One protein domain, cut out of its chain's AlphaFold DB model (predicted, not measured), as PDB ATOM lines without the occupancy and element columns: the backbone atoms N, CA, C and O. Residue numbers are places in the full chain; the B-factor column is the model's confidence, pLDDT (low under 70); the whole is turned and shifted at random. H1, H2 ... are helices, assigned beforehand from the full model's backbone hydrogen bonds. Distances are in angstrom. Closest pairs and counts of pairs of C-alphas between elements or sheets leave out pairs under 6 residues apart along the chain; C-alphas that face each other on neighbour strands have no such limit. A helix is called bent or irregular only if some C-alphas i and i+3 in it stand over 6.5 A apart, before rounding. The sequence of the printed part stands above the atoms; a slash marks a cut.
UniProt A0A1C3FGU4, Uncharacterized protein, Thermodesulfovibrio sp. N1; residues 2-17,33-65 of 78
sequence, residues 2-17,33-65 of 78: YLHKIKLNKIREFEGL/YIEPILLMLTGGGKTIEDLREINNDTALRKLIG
ATOM      1  N   TYR A   2     115.219 127.893 122.524       46.72
ATOM      2  CA  TYR A   2     115.939 127.276 123.668       46.72
ATOM      3  C   TYR A   2     115.347 127.571 125.063       46.72
ATOM      4  O   TYR A   2     115.321 126.695 125.924       46.72
ATOM      5  N   LEU A   3     114.807 128.776 125.269       47.06
ATOM      6  CA  LEU A   3     114.201 129.202 126.542       47.06
ATOM      7  C   LEU A   3     112.975 128.372 126.958       47.06
ATOM      8  O   LEU A   3     112.707 128.235 128.150       47.06
ATOM      9  N   HIS A   4     112.244 127.799 125.998       56.59
ATOM     10  CA  HIS A   4     111.070 126.980 126.299       56.59
ATOM     11  C   HIS A   4     111.489 125.631 126.900       56.59
ATOM     12  O   HIS A   4     110.953 125.219 127.921       56.59
ATOM     13  N   LYS A   5     112.547 125.008 126.359       53.72
ATOM     14  CA  LYS A   5     113.086 123.720 126.831       53.72
ATOM     15  C   LYS A   5     113.557 123.774 128.294       53.72
ATOM     16  O   LYS A   5     113.314 122.841 129.049       53.72
ATOM     17  N   ILE A   6     114.149 124.900 128.718       52.97
ATOM     18  CA  ILE A   6     114.564 125.133 130.117       52.97
ATOM     19  C   ILE A   6     113.347 125.196 131.058       52.97
ATOM     20  O   ILE A   6     113.403 124.667 132.166       52.97
ATOM     21  N   LYS A   7     112.230 125.802 130.627       60.47
ATOM     22  CA  LYS A   7     110.989 125.850 131.422       60.47
ATOM     23  C   LYS A   7     110.250 124.507 131.448       60.47
ATOM     24  O   LYS A   7     109.674 124.176 132.478       60.47
ATOM     25  N   LEU A   8     110.302 123.727 130.366       60.72
ATOM     26  CA  LEU A   8     109.689 122.394 130.312       60.72
ATOM     27  C   LEU A   8     110.383 121.388 131.242       60.72
ATOM     28  O   LEU A   8     109.703 120.593 131.884       60.72
ATOM     29  N   ASN A   9     111.708 121.475 131.408       63.97
ATOM     30  CA  ASN A   9     112.427 120.639 132.378       63.97
ATOM     31  C   ASN A   9     111.888 120.816 133.808       63.97
ATOM     32  O   ASN A   9     111.697 119.823 134.504       63.97
ATOM     33  N   LYS A  10     111.532 122.047 134.208       65.00
ATOM     34  CA  LYS A  10     110.884 122.306 135.504       65.00
ATOM     35  C   LYS A  10     109.491 121.689 135.619       65.00
ATOM     36  O   LYS A  10     109.090 121.329 136.713       65.00
ATOM     37  N   ILE A  11     108.739 121.551 134.524       63.69
ATOM     38  CA  ILE A  11     107.410 120.909 134.547       63.69
ATOM     39  C   ILE A  11     107.545 119.407 134.826       63.69
ATOM     40  O   ILE A  11     106.716 118.836 135.530       63.69
ATOM     41  N   ARG A  12     108.614 118.774 134.332       64.00
ATOM     42  CA  ARG A  12     108.912 117.356 134.591       64.00
ATOM     43  C   ARG A  12     109.399 117.100 136.017       64.00
ATOM     44  O   ARG A  12     109.164 116.024 136.545       64.00
ATOM     45  N   GLU A  13     109.991 118.094 136.682       64.38
ATOM     46  CA  GLU A  13     110.300 118.015 138.123       64.38
ATOM     47  C   GLU A  13     109.030 117.857 138.985       64.38
ATOM     48  O   GLU A  13     109.098 117.332 140.095       64.38
ATOM     49  N   PHE A  14     107.853 118.223 138.457       60.50
ATOM     50  CA  PHE A  14     106.552 118.002 139.098       60.50
ATOM     51  C   PHE A  14     105.914 116.637 138.772       60.50
ATOM     52  O   PHE A  14     104.760 116.417 139.143       60.50
ATOM     53  N   GLU A  15     106.630 115.693 138.141       57.44
ATOM     54  CA  GLU A  15     106.132 114.323 137.891       57.44
ATOM     55  C   GLU A  15     105.625 113.625 139.170       57.44
ATOM     56  O   GLU A  15     104.709 112.808 139.102       57.44
ATOM     57  N   GLY A  16     106.150 113.994 140.346       54.53
ATOM     58  CA  GLY A  16     105.688 113.501 141.650       54.53
ATOM     59  C   GLY A  16     104.510 114.262 142.279       54.53
ATOM     60  O   GLY A  16     103.955 113.789 143.268       54.53
ATOM     61  N   LEU A  17     104.118 115.423 141.743       56.12
ATOM     62  CA  LEU A  17     103.081 116.288 142.328       56.12
ATOM     63  C   LEU A  17     101.666 115.946 141.837       56.12
ATOM     64  O   LEU A  17     100.681 116.269 142.497       56.12
ATOM     65  N   TYR A  33      99.710 116.626 128.858       74.12
ATOM     66  CA  TYR A  33      98.788 117.640 128.334       74.12
ATOM     67  C   TYR A  33      99.375 119.051 128.430       74.12
ATOM     68  O   TYR A  33      99.237 119.847 127.505       74.12
ATOM     69  N   ILE A  34     100.058 119.359 129.535       78.31
ATOM     70  CA  ILE A  34     100.551 120.708 129.833       78.31
ATOM     71  C   ILE A  34     101.674 121.130 128.871       78.31
ATOM     72  O   ILE A  34     101.648 122.255 128.379       78.31
ATOM     73  N   GLU A  35     102.631 120.248 128.556       78.44
ATOM     74  CA  GLU A  35     103.727 120.541 127.613       78.44
ATOM     75  C   GLU A  35     103.233 120.983 126.220       78.44
ATOM     76  O   GLU A  35     103.628 122.060 125.766       78.44
ATOM     77  N   PRO A  36     102.366 120.218 125.528       79.25
ATOM     78  CA  PRO A  36     101.864 120.613 124.214       79.25
ATOM     79  C   PRO A  36     100.948 121.842 124.268       79.25
ATOM     80  O   PRO A  36     101.002 122.655 123.350       79.25
ATOM     81  N   ILE A  37     100.183 122.047 125.349       83.19
ATOM     82  CA  ILE A  37      99.399 123.281 125.547       83.19
ATOM     83  C   ILE A  37     100.321 124.495 125.677       83.19
ATOM     84  O   ILE A  37     100.086 125.516 125.035       83.19
ATOM     85  N   LEU A  38     101.399 124.398 126.456       82.50
ATOM     86  CA  LEU A  38     102.384 125.475 126.551       82.50
ATOM     87  C   LEU A  38     103.072 125.739 125.210       82.50
ATOM     88  O   LEU A  38     103.292 126.899 124.864       82.50
ATOM     89  N   LEU A  39     103.401 124.695 124.451       80.88
ATOM     90  CA  LEU A  39     103.977 124.840 123.114       80.88
ATOM     91  C   LEU A  39     103.006 125.521 122.150       80.88
ATOM     92  O   LEU A  39     103.423 126.432 121.446       80.88
ATOM     93  N   MET A  40     101.723 125.156 122.173       83.94
ATOM     94  CA  MET A  40     100.681 125.829 121.396       83.94
ATOM     95  C   MET A  40     100.587 127.310 121.786       83.94
ATOM     96  O   MET A  40     100.755 128.183 120.940       83.94
ATOM     97  N   LEU A  41     100.405 127.605 123.076       81.94
ATOM     98  CA  LEU A  41     100.225 128.974 123.571       81.94
ATOM     99  C   LEU A  41     101.444 129.863 123.307       81.94
ATOM    100  O   LEU A  41     101.297 131.045 123.008       81.94
ATOM    101  N   THR A  42     102.654 129.314 123.415       81.94
ATOM    102  CA  THR A  42     103.892 130.078 123.186       81.94
ATOM    103  C   THR A  42     104.328 130.114 121.724       81.94
ATOM    104  O   THR A  42     105.028 131.043 121.331       81.94
ATOM    105  N   GLY A  43     103.917 129.131 120.922       77.25
ATOM    106  CA  GLY A  43     104.138 129.068 119.477       77.25
ATOM    107  C   GLY A  43     103.105 129.845 118.657       77.25
ATOM    108  O   GLY A  43     103.294 129.997 117.456       77.25
ATOM    109  N   GLY A  44     102.042 130.355 119.293       79.81
ATOM    110  CA  GLY A  44     100.975 131.119 118.638       79.81
ATOM    111  C   GLY A  44      99.825 130.273 118.080       79.81
ATOM    112  O   GLY A  44      98.981 130.810 117.361       79.81
ATOM    113  N   GLY A  45      99.775 128.981 118.415       79.56
ATOM    114  CA  GLY A  45      98.642 128.109 118.118       79.56
ATOM    115  C   GLY A  45      97.391 128.535 118.891       79.56
ATOM    116  O   GLY A  45      97.469 129.165 119.949       79.56
ATOM    117  N   LYS A  46      96.224 128.222 118.336       76.12
ATOM    118  CA  LYS A  46      94.915 128.696 118.815       76.12
ATOM    119  C   LYS A  46      93.878 127.581 118.914       76.12
ATOM    120  O   LYS A  46      92.812 127.806 119.478       76.12
ATOM    121  N   THR A  47      94.169 126.412 118.348       80.81
ATOM    122  CA  THR A  47      93.195 125.349 118.103       80.81
ATOM    123  C   THR A  47      93.665 124.004 118.649       80.81
ATOM    124  O   THR A  47      94.849 123.777 118.898       80.81
ATOM    125  N   ILE A  48      92.721 123.081 118.843       77.88
ATOM    126  CA  ILE A  48      93.025 121.712 119.281       77.88
ATOM    127  C   ILE A  48      93.761 120.933 118.178       77.88
ATOM    128  O   ILE A  48      94.517 120.001 118.460       77.88
ATOM    129  N   GLU A  49      93.576 121.339 116.926       79.19
ATOM    130  CA  GLU A  49      94.268 120.834 115.749       79.19
ATOM    131  C   GLU A  49      95.777 121.083 115.852       79.19
ATOM    132  O   GLU A  49      96.554 120.165 115.586       79.19
ATOM    133  N   ASP A  50      96.193 122.240 116.371       80.56
ATOM    134  CA  ASP A  50      97.608 122.551 116.620       80.56
ATOM    135  C   ASP A  50      98.221 121.571 117.642       80.56
ATOM    136  O   ASP A  50      99.357 121.113 117.499       80.56
ATOM    137  N   LEU A  51      97.453 121.167 118.663       80.06
ATOM    138  CA  LEU A  51      97.884 120.146 119.629       80.06
ATOM    139  C   LEU A  51      98.011 118.764 118.978       80.06
ATOM    140  O   LEU A  51      98.918 117.997 119.322       80.06
ATOM    141  N   ARG A  52      97.116 118.428 118.040       82.12
ATOM    142  CA  ARG A  52      97.202 117.184 117.264       82.12
ATOM    143  C   ARG A  52      98.429 117.187 116.357       82.12
ATOM    144  O   ARG A  52      99.098 116.158 116.275       82.12
ATOM    145  N   GLU A  53      98.746 118.311 115.724       84.56
ATOM    146  CA  GLU A  53      99.936 118.470 114.887       84.56
ATOM    147  C   GLU A  53     101.216 118.282 115.710       84.56
ATOM    148  O   GLU A  53     102.030 117.418 115.383       84.56
ATOM    149  N   ILE A  54     101.325 118.947 116.866       82.06
ATOM    150  CA  ILE A  54     102.442 118.764 117.810       82.06
ATOM    151  C   ILE A  54     102.553 117.300 118.276       82.06
ATOM    152  O   ILE A  54     103.655 116.759 118.397       82.06
ATOM    153  N   ASN A  55     101.427 116.624 118.541       82.12
ATOM    154  CA  ASN A  55     101.434 115.220 118.966       82.12
ATOM    155  C   ASN A  55     101.788 114.243 117.832       82.12
ATOM    156  O   ASN A  55     102.293 113.150 118.101       82.12
ATOM    157  N   ASN A  56     101.519 114.595 116.577       84.50
ATOM    158  CA  ASN A  56     101.830 113.756 115.423       84.50
ATOM    159  C   ASN A  56     103.242 114.010 114.887       84.50
ATOM    160  O   ASN A  56     103.876 113.068 114.410       84.50
ATOM    161  N   ASP A  57     103.788 115.213 115.067       86.00
ATOM    162  CA  ASP A  57     105.144 115.560 114.654       86.00
ATOM    163  C   ASP A  57     106.193 114.789 115.476       86.00
ATOM    164  O   ASP A  57     106.519 115.073 116.633       86.00
ATOM    165  N   THR A  58     106.736 113.733 114.877       84.81
ATOM    166  CA  THR A  58     107.809 112.931 115.471       84.81
ATOM    167  C   THR A  58     109.135 113.675 115.592       84.81
ATOM    168  O   THR A  58     109.898 113.369 116.508       84.81
ATOM    169  N   ALA A  59     109.440 114.609 114.689       84.56
ATOM    170  CA  ALA A  59     110.713 115.321 114.686       84.56
ATOM    171  C   ALA A  59     110.740 116.364 115.806       84.56
ATOM    172  O   ALA A  59     111.656 116.350 116.633       84.56
ATOM    173  N   LEU A  60     109.686 117.179 115.904       81.94
ATOM    174  CA  LEU A  60     109.499 118.151 116.976       81.94
ATOM    175  C   LEU A  60     109.549 117.464 118.341       81.94
ATOM    176  O   LEU A  60     110.323 117.874 119.206       81.94
ATOM    177  N   ARG A  61     108.815 116.357 118.513       82.12
ATOM    178  CA  ARG A  61     108.797 115.584 119.764       82.12
ATOM    179  C   ARG A  61     110.150 115.010 120.151       82.12
ATOM    180  O   ARG A  61     110.518 115.086 121.321       82.12
ATOM    181  N   LYS A  62     110.915 114.474 119.196       82.50
ATOM    182  CA  LYS A  62     112.285 114.003 119.457       82.50
ATOM    183  C   LYS A  62     113.198 115.155 119.874       82.50
ATOM    184  O   LYS A  62     113.974 114.999 120.812       82.50
ATOM    185  N   LEU A  63     113.070 116.317 119.235       83.38
ATOM    186  CA  LEU A  63     113.895 117.492 119.519       83.38
ATOM    187  C   LEU A  63     113.673 118.051 120.935       83.38
ATOM    188  O   LEU A  63     114.623 118.466 121.608       83.38
ATOM    189  N   ILE A  64     112.422 118.059 121.394       76.38
ATOM    190  CA  ILE A  64     112.016 118.569 122.715       76.38
ATOM    191  C   ILE A  64     111.941 117.477 123.792       76.38
ATOM    192  O   ILE A  64     111.817 117.793 124.970       76.38
ATOM    193  N   GLY A  65     112.067 116.205 123.411       74.75
ATOM    194  CA  GLY A  65     112.019 115.061 124.320       74.75
ATOM    195  C   GLY A  65     110.615 114.729 124.832       74.75
ATOM    196  O   GLY A  65     110.493 114.209 125.941       74.75
TER     197      GLY A  65
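This is residues 2 to 17 and 33 to 65 of the 78 residues of an uncharacterized protein of Thermodesulfovibrio sp. N1 (UniProt A0A1C3FGU4). Three short helices, H2, H3 and H4, form an open C, turning a corner at each step, and the longest helix, H1, closes its open side with few contacts. The printed part has 49 residues with four named helices, H1 to H4 in chain order, and is all helix. It is compact, radius of gyration of the C-alphas 11.0 A, spanning 29 by 20 by 20 A.

Find C-alpha 2 at (115.939, 127.276, 123.668); from there H1, residues 2 to 16, runs 24.9 A, irregular where C-alphas 13 and 16 are 7.4 A apart. H2 is residues 33 to 43, 15.4 A; H3 is 48 to 56; H4 is 58 to 64, ending at C-alpha 64 (112.016, 118.569, 122.715).

H1 is close to but not clearly touching H2 (C-alphas of Leu 8 and Glu 35, the closest, 6.8 A), at a shallow tilt of 17 degrees, opposite ways. Look next at Lys 5 and Ile 64: their C-alphas, the closest of H1 and H4, are 6.7 A apart, and these helices are close but not clearly touching. H2 touches H3, closest C-alphas Pro 36 and Leu 51, 6.1 A, only just about perpendicular at 72 degrees. H3 and H4 only just touch, only at the corner, with 3 pairs of C-alphas within 8 A, the closest Ile 54 and Leu 60, 7.1 A. H1 and H3 are apart. Every O i to N i+4 pair is within hydrogen-bond range in H2, H3 and H4; H1 has 5 of 11, and 9 of 12 O i to N i+3 pairs.

The farthest C-alphas, Gly 16 and Lys 46, are 29.5 A apart. Residues 18 to 32 are not printed; C-alphas 17 and 33 are 14.7 A apart across the cut. Residues 2 to 17 have pLDDT under 70.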